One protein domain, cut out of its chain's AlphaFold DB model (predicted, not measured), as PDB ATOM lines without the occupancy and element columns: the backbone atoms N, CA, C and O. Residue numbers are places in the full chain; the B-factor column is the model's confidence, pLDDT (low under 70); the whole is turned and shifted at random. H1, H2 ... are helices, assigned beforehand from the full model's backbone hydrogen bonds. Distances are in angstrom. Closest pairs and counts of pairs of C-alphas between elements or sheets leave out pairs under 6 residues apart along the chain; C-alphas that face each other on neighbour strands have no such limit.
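This is residues 9 to 100 of the 101 residues of an uncharacterized protein of Phytophthora nicotianae (UniProt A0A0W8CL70). One long helix, H3, is the spine of this model: the short helices H1 and H2 make a small head near residue 33, where H3 begins, while toward residue 60 H4 folds back and packs on H3, and H5 folds back again and packs on H4 but not on H3. The head and the H4 and H5 part lie toward opposite ends of H3 and are apart from each other. The printed part has 92 residues with five named helices, H1 to H5 in that order, and no named strand; its class is all helix. It is loose, with a radius of gyration of the C-alphas of 16.3 A, and elongated, spanning 49 by 26 by 18 A.

Find C-alpha 9 at (138.760, 144.007, 239.424), where H1 begins; it runs over residues 9 to 20 and is 15.3 A long from first to last C-alpha. Next come H2, residues 25 to 29, 6.0 A, and H3, residues 33 to 60, 40.7 A. Look for the beginning of H3 at C-alpha 33, (148.474, 146.523, 230.981), and for its last residue at C-alpha 60, (135.200, 109.793, 219.521). H4 follows with residues 66 to 81, 22.8 A, and H5 with residues 87 to 98, 16.0 A, ending at C-alpha 98, (148.582, 108.430, 218.086).

Begin at H1, which touches H2 with residues 9 to 13 alone; the closest C-alphas, those of Lys 9 and Leu 27, are 6.3 A apart. H1 only just touches H3, with 3 pairs of C-alphas within 8 A, the closest those of Phe 10 and Glu 35 at 6.9 A; they run the same way at a shallow tilt of 22 degrees. H1 touches H3 with residues 10 to 14 alone, and H3 touches H1 with residues 35 to 39 alone. H2 and H3 are close but not clearly touching, with the C-alphas of Phe 28 and Arg 36 closest at 7.2 A. Farther along, H3 and H4 form a helical hairpin: they touch, closest at the C-alphas of Leu 52 and Met 72, 5.7 A, and run opposite ways at a tilt of 36 degrees, only just steep. H4 and H5 form a second helical hairpin, touching closest at the C-alphas of Tyr 80 and Tyr 90, 6.8 A, opposite ways at a shallow tilt of 6 degrees. H3 and H5 are apart. In H1, H2, H3, H4 and H5 every O i to N i+4 pair is within hydrogen-bond range.

The two C-alphas farthest apart, those of Ala 30 and Glu 100, are 49.3 A apart. The printed part has no cut, and its four links between helices are tight. The mean pLDDT of the printed part is 83.4; look for values under 70 at residues 63 to 64 and at residues 97 to 100, of which 97 to 98 belong to H5.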
ATOM      1  N   LYS A   9     139.404 143.724 240.718       91.62
ATOM      2  CA  LYS A   9     138.760 144.007 239.424       91.62
ATOM      3  C   LYS A   9     139.090 142.950 238.372       91.62
ATOM      4  O   LYS A   9     138.226 142.572 237.587       91.62
ATOM      5  N   PHE A  10     140.338 142.474 238.356       93.06
ATOM      6  CA  PHE A  10     140.748 141.383 237.478       93.06
ATOM      7  C   PHE A  10     139.973 140.106 237.801       93.06
ATOM      8  O   PHE A  10     139.485 139.445 236.888       93.06
ATOM      9  N   VAL A  11     139.866 139.760 239.087       90.94
ATOM     10  CA  VAL A  11     139.162 138.552 239.533       90.94
ATOM     11  C   VAL A  11     137.674 138.647 239.202       90.94
ATOM     12  O   VAL A  11     137.142 137.708 238.616       90.94
ATOM     13  N   ASP A  12     137.037 139.780 239.492       92.94
ATOM     14  CA  ASP A  12     135.617 140.016 239.215       92.94
ATOM     15  C   ASP A  12     135.321 139.882 237.717       92.94
ATOM     16  O   ASP A  12     134.431 139.130 237.320       92.94
ATOM     17  N   LEU A  13     136.125 140.530 236.867       92.50
ATOM     18  CA  LEU A  13     135.967 140.432 235.419       92.50
ATOM     19  C   LEU A  13     136.244 139.009 234.904       92.50
ATOM     20  O   LEU A  13     135.541 138.530 234.015       92.50
ATOM     21  N   LEU A  14     137.237 138.304 235.459       89.69
ATOM     22  CA  LEU A  14     137.530 136.921 235.072       89.69
ATOM     23  C   LEU A  14     136.370 135.976 235.417       89.69
ATOM     24  O   LEU A  14     136.046 135.101 234.612       89.69
ATOM     25  N   LEU A  15     135.750 136.153 236.586       88.31
ATOM     26  CA  LEU A  15     134.579 135.382 237.003       88.31
ATOM     27  C   LEU A  15     133.361 135.706 236.130       88.31
ATOM     28  O   LEU A  15     132.739 134.778 235.624       88.31
ATOM     29  N   MET A  16     133.088 136.983 235.842       90.62
ATOM     30  CA  MET A  16     131.996 137.387 234.938       90.62
ATOM     31  C   MET A  16     132.116 136.747 233.551       90.62
ATOM     32  O   MET A  16     131.139 136.238 232.999       90.62
ATOM     33  N   ILE A  17     133.326 136.730 232.984       87.62
ATOM     34  CA  ILE A  17     133.560 136.125 231.669       87.62
ATOM     35  C   ILE A  17     133.368 134.605 231.727       87.62
ATOM     36  O   ILE A  17     132.817 134.018 230.794       87.62
ATOM     37  N   ARG A  18     133.838 133.954 232.796       82.50
ATOM     38  CA  ARG A  18     133.831 132.492 232.916       82.50
ATOM     39  C   ARG A  18     132.456 131.928 233.266       82.50
ATOM     40  O   ARG A  18     132.033 130.955 232.640       82.50
ATOM     41  N   ASP A  19     131.799 132.519 234.253       86.31
ATOM     42  CA  ASP A  19     130.615 131.952 234.894       86.31
ATOM     43  C   ASP A  19     129.343 132.561 234.291       86.31
ATOM     44  O   ASP A  19     128.454 131.827 233.855       86.31
ATOM     45  N   ASP A  20     129.309 133.888 234.139       88.50
ATOM     46  CA  ASP A  20     128.132 134.609 233.634       88.50
ATOM     47  C   ASP A  20     128.144 134.789 232.108       88.50
ATOM     48  O   ASP A  20     127.137 135.174 231.513       88.50
ATOM     49  N   ARG A  21     129.282 134.516 231.451       85.00
ATOM     50  CA  ARG A  21     129.526 134.784 230.018       85.00
ATOM     51  C   ARG A  21     129.263 136.241 229.620       85.00
ATOM     52  O   ARG A  21     128.844 136.517 228.495       85.00
ATOM     53  N   THR A  22     129.522 137.171 230.533       90.38
ATOM     54  CA  THR A  22     129.375 138.615 230.308       90.38
ATOM     55  C   THR A  22     130.730 139.320 230.324       90.38
ATOM     56  O   THR A  22     131.730 138.775 230.788       90.38
ATOM     57  N   PHE A  23     130.787 140.530 229.762       91.88
ATOM     58  CA  PHE A  23     132.010 141.330 229.697       91.88
ATOM     59  C   PHE A  23     131.721 142.783 230.070       91.88
ATOM     60  O   PHE A  23     130.889 143.434 229.436       91.88
ATOM     61  N   ASP A  24     132.452 143.299 231.056       94.25
ATOM     62  CA  ASP A  24     132.418 144.708 231.440       94.25
ATOM     63  C   ASP A  24     133.668 145.426 230.910       94.25
ATOM     64  O   ASP A  24     134.797 145.228 231.373       94.25
ATOM     65  N   LYS A  25     133.446 146.296 229.921       93.06
ATOM     66  CA  LYS A  25     134.506 147.084 229.291       93.06
ATOM     67  C   LYS A  25     135.130 148.101 230.248       93.06
ATOM     68  O   LYS A  25     136.329 148.337 230.160       93.06
ATOM     69  N   ALA A  26     134.359 148.694 231.156       94.56
ATOM     70  CA  ALA A  26     134.882 149.674 232.102       94.56
ATOM     71  C   ALA A  26     135.801 149.005 233.132       94.56
ATOM     72  O   ALA A  26     136.868 149.540 233.441       94.56
ATOM     73  N   LEU A  27     135.436 147.806 233.605       92.88
ATOM     74  CA  LEU A  27     136.321 146.989 234.441       92.88
ATOM     75  C   LEU A  27     137.605 146.611 233.696       92.88
ATOM     76  O   LEU A  27     138.686 146.740 234.269       92.88
ATOM     77  N   PHE A  28     137.508 146.217 232.423       93.19
ATOM     78  CA  PHE A  28     138.672 145.885 231.596       93.19
ATOM     79  C   PHE A  28     139.603 147.084 231.351       93.19
ATOM     80  O   PHE A  28     140.828 146.973 231.463       93.19
ATOM     81  N   ASP A  29     139.036 148.249 231.039       94.38
ATOM     82  CA  ASP A  29     139.793 149.482 230.808       94.38
ATOM     83  C   ASP A  29     140.502 149.948 232.095       94.38
ATOM     84  O   ASP A  29     141.590 150.527 232.028       94.38
ATOM     85  N   ALA A  30     139.940 149.623 233.265       94.25
ATOM     86  CA  ALA A  30     140.513 149.913 234.578       94.25
ATOM     87  C   ALA A  30     141.630 148.950 235.026       94.25
ATOM     88  O   ALA A  30     142.246 149.203 236.066       94.25
ATOM     89  N   LEU A  31     141.884 147.861 234.290       93.38
ATOM     90  CA  LEU A  31     143.008 146.960 234.552       93.38
ATOM     91  C   LEU A  31     144.337 147.586 234.121       93.38
ATOM     92  O   LEU A  31     144.408 148.390 233.188       93.38
ATOM     93  N   THR A  32     145.419 147.173 234.773       94.06
ATOM     94  CA  THR A  32     146.771 147.472 234.287       94.06
ATOM     95  C   THR A  32     147.053 146.734 232.974       94.06
ATOM     96  O   THR A  32     146.409 145.738 232.645       94.06
ATOM     97  N   GLU A  33     148.040 147.201 232.211       92.44
ATOM     98  CA  GLU A  33     148.474 146.523 230.981       92.44
ATOM     99  C   GLU A  33     148.877 145.065 231.247       92.44
ATOM    100  O   GLU A  33     148.367 144.160 230.595       92.44
ATOM    101  N   SER A  34     149.671 144.816 232.294       88.06
ATOM    102  CA  SER A  34     150.079 143.458 232.675       88.06
ATOM    103  C   SER A  34     148.901 142.559 233.063       88.06
ATOM    104  O   SER A  34     148.916 141.364 232.772       88.06
ATOM    105  N   GLU A  35     147.867 143.104 233.707       90.75
ATOM    106  CA  GLU A  35     146.639 142.361 234.013       90.75
ATOM    107  C   GLU A  35     145.822 142.056 232.758       90.75
ATOM    108  O   GLU A  35     145.301 140.948 232.638       90.75
ATOM    109  N   ARG A  36     145.733 142.990 231.802       92.44
ATOM    110  CA  ARG A  36     145.075 142.742 230.510       92.44
ATOM    111  C   ARG A  36     145.795 141.659 229.717       92.44
ATOM    112  O   ARG A  36     145.142 140.743 229.217       92.44
ATOM    113  N   ASP A  37     147.123 141.710 229.666       88.50
ATOM    114  CA  ASP A  37     147.944 140.690 229.009       88.50
ATOM    115  C   ASP A  37     147.779 139.324 229.673       88.50
ATOM    116  O   ASP A  37     147.598 138.302 229.001       88.50
ATOM    117  N   PHE A  38     147.781 139.296 231.007       86.69
ATOM    118  CA  PHE A  38     147.562 138.066 231.750       86.69
ATOM    119  C   PHE A  38     146.144 137.517 231.548       86.69
ATOM    120  O   PHE A  38     145.972 136.313 231.356       86.69
ATOM    121  N   MET A  39     145.129 138.380 231.499       88.56
ATOM    122  CA  MET A  39     143.754 137.978 231.203       88.56
ATOM    123  C   MET A  39     143.643 137.390 229.796       88.56
ATOM    124  O   MET A  39     143.112 136.292 229.631       88.56
ATOM    125  N   ALA A  40     144.210 138.058 228.788       86.56
ATOM    126  CA  ALA A  40     144.256 137.553 227.419       86.56
ATOM    127  C   ALA A  40     144.959 136.189 227.344       86.56
ATOM    128  O   ALA A  40     144.503 135.281 226.643       86.56
ATOM    129  N   PHE A  41     146.039 136.007 228.107       83.69
ATOM    130  CA  PHE A  41     146.731 134.729 228.224       83.69
ATOM    131  C   PHE A  41     145.850 133.626 228.825       83.69
ATOM    132  O   PHE A  41     145.812 132.524 228.266       83.69
ATOM    133  N   ILE A  42     145.126 133.903 229.917       84.12
ATOM    134  CA  ILE A  42     144.198 132.943 230.540       84.12
ATOM    135  C   ILE A  42     143.070 132.581 229.573       84.12
ATOM    136  O   ILE A  42     142.838 131.400 229.321       84.12
ATOM    137  N   LEU A  43     142.404 133.575 228.983       83.75
ATOM    138  CA  LEU A  43     141.278 133.354 228.073       83.75
ATOM    139  C   LEU A  43     141.704 132.568 226.828       83.75
ATOM    140  O   LEU A  43     141.030 131.618 226.429       83.75
ATOM    141  N   LYS A  44     142.871 132.888 226.255       81.38
ATOM    142  CA  LYS A  44     143.430 132.139 225.123       81.38
ATOM    143  C   LYS A  44     143.759 130.694 225.498       81.38
ATOM    144  O   LYS A  44     143.550 129.797 224.683       81.38
ATOM    145  N   LYS A  45     144.286 130.451 226.703       78.69
ATOM    146  CA  LYS A  45     144.532 129.090 227.200       78.69
ATOM    147  C   LYS A  45     143.226 128.314 227.373       78.69
ATOM    148  O   LYS A  45     143.161 127.188 226.892       78.69
ATOM    149  N   ASN A  46     142.200 128.921 227.968       80.50
ATOM    150  CA  ASN A  46     140.888 128.292 228.142       80.50
ATOM    151  C   ASN A  46     140.268 127.916 226.792       80.50
ATOM    152  O   ASN A  46     139.921 126.758 226.593       80.50
ATOM    153  N   HIS A  47     140.263 128.834 225.820       83.69
ATOM    154  CA  HIS A  47     139.753 128.550 224.477       83.69
ATOM    155  C   HIS A  47     140.471 127.368 223.807       83.69
ATOM    156  O   HIS A  47     139.839 126.536 223.163       83.69
ATOM    157  N   LEU A  48     141.799 127.273 223.945       81.75
ATOM    158  CA  LEU A  48     142.563 126.147 223.401       81.75
ATOM    159  C   LEU A  48     142.202 124.821 224.086       81.75
ATOM    160  O   LEU A  48     142.083 123.806 223.407       81.75
ATOM    161  N   VAL A  49     141.994 124.821 225.405       80.12
ATOM    162  CA  VAL A  49     141.547 123.627 226.142       80.12
ATOM    163  C   VAL A  49     140.132 123.216 225.720       80.12
ATOM    164  O   VAL A  49     139.894 122.037 225.462       80.12
ATOM    165  N   ASP A  50     139.213 124.169 225.573       84.38
ATOM    166  CA  ASP A  50     137.840 123.901 225.129       84.38
ATOM    167  C   ASP A  50     137.808 123.354 223.698       84.38
ATOM    168  O   ASP A  50     137.152 122.346 223.425       84.38
ATOM    169  N   ARG A  51     138.585 123.957 222.792       86.25
ATOM    170  CA  ARG A  51     138.764 123.481 221.413       86.25
ATOM    171  C   ARG A  51     139.320 122.056 221.389       86.25
ATOM    172  O   ARG A  51     138.787 121.217 220.669       86.25
ATOM    173  N   LEU A  52     140.334 121.760 222.207       83.56
ATOM    174  CA  LEU A  52     140.897 120.412 222.326       83.56
ATOM    175  C   LEU A  52     139.836 119.397 222.776       83.56
ATOM    176  O   LEU A  52     139.768 118.304 222.218       83.56
ATOM    177  N   ASN A  53     138.986 119.761 223.740       82.56
ATOM    178  CA  ASN A  53     137.895 118.904 224.209       82.56
ATOM    179  C   ASN A  53     136.838 118.653 223.125       82.56
ATOM    180  O   ASN A  53     136.381 117.520 222.973       82.56
ATOM    181  N   ILE A  54     136.461 119.681 222.358       85.44
ATOM    182  CA  ILE A  54     135.505 119.547 221.249       85.44
ATOM    183  C   ILE A  54     136.054 118.597 220.185       85.44
ATOM    184  O   ILE A  54     135.366 117.652 219.808       85.44
ATOM    185  N   LEU A  55     137.296 118.808 219.743       84.31
ATOM    186  CA  LEU A  55     137.932 117.967 218.725       84.31
ATOM    187  C   LEU A  55     138.109 116.521 219.210       84.31
ATOM    188  O   LEU A  55     137.856 115.583 218.459       84.31
ATOM    189  N   HIS A  56     138.457 116.327 220.487       81.81
ATOM    190  CA  HIS A  56     138.536 114.997 221.098       81.81
ATOM    191  C   HIS A  56     137.190 114.274 221.089       81.81
ATOM    192  O   HIS A  56     137.112 113.085 220.789       81.81
ATOM    193  N   ASN A  57     136.111 114.991 221.402       82.69
ATOM    194  CA  ASN A  57     134.766 114.429 221.364       82.69
ATOM    195  C   ASN A  57     134.288 114.170 219.927       82.69
ATOM    196  O   ASN A  57     133.613 113.170 219.709       82.69
ATOM    197  N   ALA A  58     134.671 115.009 218.958       81.50
ATOM    198  CA  ALA A  58     134.398 114.792 217.536       81.50
ATOM    199  C   ALA A  58     135.096 113.523 217.008       81.50
ATOM    200  O   ALA A  58     134.469 112.685 216.366       81.50
ATOM    201  N   SER A  59     136.363 113.309 217.373       75.88
ATOM    202  CA  SER A  59     137.080 112.078 217.017       75.88
ATOM    203  C   SER A  59     136.426 110.832 217.635       75.88
ATOM    204  O   SER A  59     136.307 109.809 216.969       75.88
ATOM    205  N   LYS A  60     135.909 110.914 218.871       76.44
ATOM    206  CA  LYS A  60     135.200 109.793 219.521       76.44
ATOM    207  C   LYS A  60     133.886 109.388 218.853       76.44
ATOM    208  O   LYS A  60     133.461 108.251 219.036       76.44
ATOM    209  N   ILE A  61     133.219 110.300 218.146       80.50
ATOM    210  CA  ILE A  61     131.966 110.001 217.432       80.50
ATOM    211  C   ILE A  61     132.208 109.478 216.005       80.50
ATOM    212  O   ILE A  61     131.245 109.292 215.267       80.50
ATOM    213  N   GLY A  62     133.469 109.204 215.638       72.00
ATOM    214  CA  GLY A  62     133.855 108.619 214.350       72.00
ATOM    215  C   GLY A  62     134.190 109.635 213.255       72.00
ATOM    216  O   GLY A  62     134.171 109.280 212.080       72.00
ATOM    217  N   ASP A  63     134.464 110.900 213.604       69.38
ATOM    218  CA  ASP A  63     135.009 111.865 212.643       69.38
ATOM    219  C   ASP A  63     136.522 111.642 212.478       69.38
ATOM    220  O   ASP A  63     137.348 112.169 213.229       69.38
ATOM    221  N   ASP A  64     136.875 110.820 211.489       68.06
ATOM    222  CA  ASP A  64     138.254 110.419 211.192       68.06
ATOM    223  C   ASP A  64     139.008 111.431 210.316       68.06
ATOM    224  O   ASP A  64     140.038 111.104 209.715       68.06
ATOM    225  N   ASN A  65     138.523 112.673 210.213       78.31
ATOM    226  CA  ASN A  65     139.174 113.680 209.389       78.31
ATOM    227  C   ASN A  65     140.632 113.912 209.851       78.31
ATOM    228  O   ASN A  65     140.866 114.343 210.988       78.31
ATOM    229  N   PRO A  66     141.643 113.706 208.980       75.69
ATOM    230  CA  PRO A  66     143.052 113.902 209.332       75.69
ATOM    231  C   PRO A  66     143.370 115.318 209.832       75.69
ATOM    232  O   PRO A  66     144.331 115.514 210.583       75.69
ATOM    233  N   SER A  67     142.564 116.312 209.440       81.56
ATOM    234  CA  SER A  67     142.693 117.691 209.912       81.56
ATOM    235  C   SER A  67     142.409 117.831 211.413       81.56
ATOM    236  O   SER A  67     143.105 118.600 212.074       81.56
ATOM    237  N   ILE A  68     141.486 117.038 211.973       80.12
ATOM    238  CA  ILE A  68     141.133 117.041 213.401       80.12
ATOM    239  C   ILE A  68     142.310 116.529 214.226       80.12
ATOM    240  O   ILE A  68     142.745 117.197 215.166       80.12
ATOM    241  N   LYS A  69     142.896 115.386 213.838       80.06
ATOM    242  CA  LYS A  69     144.078 114.826 214.522       80.06
ATOM    243  C   LYS A  69     145.265 115.795 214.476       80.06
ATOM    244  O   LYS A  69     145.978 115.942 215.472       80.06
ATOM    245  N   LYS A  70     145.460 116.489 213.347       85.31
ATOM    246  CA  LYS A  70     146.498 117.519 213.199       85.31
ATOM    247  C   LYS A  70     146.251 118.715 214.122       85.31
ATOM    248  O   LYS A  70     147.148 119.079 214.879       85.31
ATOM    249  N   GLU A  71     145.048 119.285 214.104       86.69
ATOM    250  CA  GLU A  71     144.700 120.451 214.923       86.69
ATOM    251  C   GLU A  71     144.796 120.135 216.426       86.69
ATOM    252  O   GLU A  71     145.375 120.904 217.193       86.69
ATOM    253  N   MET A  72     144.320 118.962 216.853       84.62
ATOM    254  CA  MET A  72     144.459 118.507 218.238       84.62
ATOM    255  C   MET A  72     145.919 118.442 218.685       84.62
ATOM    256  O   MET A  72     146.235 118.864 219.799       84.62
ATOM    257  N   LYS A  73     146.815 117.940 217.826       86.00
ATOM    258  CA  LYS A  73     148.250 117.871 218.117       86.00
ATOM    259  C   LYS A  73     148.868 119.260 218.252       86.00
ATOM    260  O   LYS A  73     149.558 119.517 219.232       86.00
ATOM    261  N   GLU A  74     148.567 120.171 217.328       88.94
ATOM    262  CA  GLU A  74     149.063 121.554 217.369       88.94
ATOM    263  C   GLU A  74     148.611 122.289 218.643       88.94
ATOM    264  O   GLU A  74     149.401 122.985 219.291       88.94
ATOM    265  N   ILE A  75     147.354 122.093 219.052       86.81
ATOM    266  CA  ILE A  75     146.818 122.653 220.296       86.81
ATOM    267  C   ILE A  75     147.516 122.039 221.518       86.81
ATOM    268  O   ILE A  75     147.923 122.774 222.423       86.81
ATOM    269  N   LEU A  76     147.680 120.713 221.545       85.00
ATOM    270  CA  LEU A  76     148.326 119.998 222.645       85.00
ATOM    271  C   LEU A  76     149.788 120.439 222.822       85.00
ATOM    272  O   LEU A  76     150.201 120.749 223.944       85.00
ATOM    273  N   ASP A  77     150.542 120.539 221.726       87.69
ATOM    274  CA  ASP A  77     151.926 121.018 221.716       87.69
ATOM    275  C   ASP A  77     152.007 122.477 222.202       87.69
ATOM    276  O   ASP A  77     152.851 122.813 223.040       87.69
ATOM    277  N   SER A  78     151.081 123.345 221.768       85.94
ATOM    278  CA  SER A  78     151.012 124.744 222.224       85.94
ATOM    279  C   SER A  78     150.735 124.865 223.726       85.94
ATOM    280  O   SER A  78     151.319 125.714 224.405       85.94
ATOM    281  N   LEU A  79     149.843 124.031 224.267       82.88
ATOM    282  CA  LEU A  79     149.507 124.024 225.693       82.88
ATOM    283  C   LEU A  79     150.664 123.480 226.543       82.88
ATOM    284  O   LEU A  79     150.958 124.046 227.602       82.88
ATOM    285  N   TYR A  80     151.366 122.450 226.062       83.00
ATOM    286  CA  TYR A  80     152.559 121.913 226.718       83.00
ATOM    287  C   TYR A  80     153.708 122.931 226.748       83.00
ATOM    288  O   TYR A  80     154.244 123.209 227.820       83.00
ATOM    289  N   ALA A  81     154.014 123.579 225.618       84.12
ATOM    290  CA  ALA A  81     155.048 124.618 225.544       84.12
ATOM    291  C   ALA A  81     154.783 125.801 226.495       84.12
ATOM    292  O   ALA A  81     155.712 126.452 226.968       84.12
ATOM    293  N   LYS A  82     153.510 126.068 226.819       79.81
ATOM    294  CA  LYS A  82     153.082 127.117 227.761       79.81
ATOM    295  C   LYS A  82     152.957 126.639 229.213       79.81
ATOM    296  O   LYS A  82     152.371 127.365 230.028       79.81
ATOM    297  N   GLY A  83     153.418 125.425 229.523       78.75
ATOM    298  CA  GLY A  83     153.407 124.841 230.866       78.75
ATOM    299  C   GLY A  83     152.010 124.574 231.434       78.75
ATOM    300  O   GLY A  83     151.842 124.591 232.647       78.75
ATOM    301  N   VAL A  84     150.989 124.390 230.586       77.38
ATOM    302  CA  VAL A  84     149.608 124.125 231.045       77.38
ATOM    303  C   VAL A  84     149.457 122.703 231.579       77.38
ATOM    304  O   VAL A  84     148.698 122.472 232.515       77.38
ATOM    305  N   PHE A  85     150.187 121.751 230.998       76.81
ATOM    306  CA  PHE A  85     150.120 120.337 231.350       76.81
ATOM    307  C   PHE A  85     151.475 119.814 231.814       76.81
ATOM    308  O   PHE A  85     152.524 120.290 231.379       76.81
ATOM    309  N   SER A  86     151.452 118.779 232.655       78.69
ATOM    310  CA  SER A  86     152.657 118.023 232.986       78.69
ATOM    311  C   SER A  86     153.115 117.179 231.791       78.69
ATOM    312  O   SER A  86     152.310 116.764 230.954       78.69
ATOM    313  N   TYR A  87     154.411 116.859 231.746       79.62
ATOM    314  CA  TYR A  87     154.970 115.940 230.748       79.62
ATOM    315  C   TYR A  87     154.229 114.592 230.715       79.62
ATOM    316  O   TYR A  87     153.948 114.053 229.647       79.62
ATOM    317  N   GLN A  88     153.847 114.070 231.885       82.12
ATOM    318  CA  GLN A  88     153.093 112.819 231.990       82.12
ATOM    319  C   GLN A  88     151.713 112.920 231.326       82.12
ATOM    320  O   GLN A  88     151.335 112.014 230.584       82.12
ATOM    321  N   TYR A  89     150.984 114.022 231.545       78.81
ATOM    322  CA  TYR A  89     149.682 114.246 230.911       78.81
ATOM    323  C   TYR A  89     149.818 114.377 229.391       78.81
ATOM    324  O   TYR A  89     149.097 113.712 228.648       78.81
ATOM    325  N   TYR A  90     150.799 115.162 228.928       82.00
ATOM    326  CA  TYR A  90     151.116 115.308 227.508       82.00
ATOM    327  C   TYR A  90     151.377 113.950 226.841       82.00
ATOM    328  O   TYR A  90     150.754 113.619 225.833       82.00
ATOM    329  N   MET A  91     152.238 113.121 227.439       83.50
ATOM    330  CA  MET A  91     152.591 111.809 226.892       83.50
ATOM    331  C   MET A  91     151.413 110.832 226.876       83.50
ATOM    332  O   MET A  91     151.264 110.083 225.912       83.50
ATOM    333  N   GLN A  92     150.567 110.821 227.910       82.00
ATOM    334  CA  GLN A  92     149.374 109.966 227.931       82.00
ATOM    335  C   GLN A  92     148.355 110.383 226.868       82.00
ATOM    336  O   GLN A  92     147.819 109.524 226.167       82.00
ATOM    337  N   PHE A  93     148.111 111.688 226.730       76.38
ATOM    338  CA  PHE A  93     147.184 112.219 225.735       76.38
ATOM    339  C   PHE A  93     147.697 111.948 224.317       76.38
ATOM    340  O   PHE A  93     146.977 111.386 223.498       76.38
ATOM    341  N   ASN A  94     148.972 112.242 224.051       77.44
ATOM    342  CA  ASN A  94     149.594 112.008 222.751       77.44
ATOM    343  C   ASN A  94     149.615 110.515 222.384       77.44
ATOM    344  O   ASN A  94     149.310 110.159 221.252       77.44
ATOM    345  N   ARG A  95     149.886 109.616 223.346       79.56
ATOM    346  CA  ARG A  95     149.796 108.164 223.114       79.56
ATOM    347  C   ARG A  95     148.390 107.730 222.719       79.56
ATOM    348  O   ARG A  95     148.267 107.031 221.730       79.56
ATOM    349  N   ARG A  96     147.353 108.159 223.447       71.44
ATOM    350  CA  ARG A  96     145.956 107.809 223.126       71.44
ATOM    351  C   ARG A  96     145.514 108.339 221.762       71.44
ATOM    352  O   ARG A  96     144.738 107.683 221.090       71.44
ATOM    353  N   MET A  97     146.026 109.501 221.359       68.06
ATOM    354  CA  MET A  97     145.725 110.118 220.064       68.06
ATOM    355  C   MET A  97     146.483 109.496 218.885       68.06
ATOM    356  O   MET A  97     145.993 109.521 217.759       68.06
ATOM    357  N   MET A  98     147.696 108.984 219.120       62.72
ATOM    358  CA  MET A  98     148.582 108.430 218.086       62.72
ATOM    359  C   MET A  98     148.571 106.890 218.043       62.72
ATOM    360  O   MET A  98     149.214 106.322 217.169       62.72
ATOM    361  N   SER A  99     147.888 106.205 218.973       53.94
ATOM    362  CA  SER A  99     147.838 104.732 219.041       53.94
ATOM    363  C   SER A  99     146.768 104.084 218.158       53.94
ATOM    364  O   SER A  99     146.574 102.878 218.250       53.94
ATOM    365  N   GLU A 100     146.067 104.855 217.330       45.75
ATOM    366  CA  GLU A 100     145.136 104.341 216.314       45.75
ATOM    367  C   GLU A 100     145.736 104.476 214.906       45.75
ATOM    368  O   GLU A 100     145.117 105.041 214.001       45.75
TER     369      GLU A 100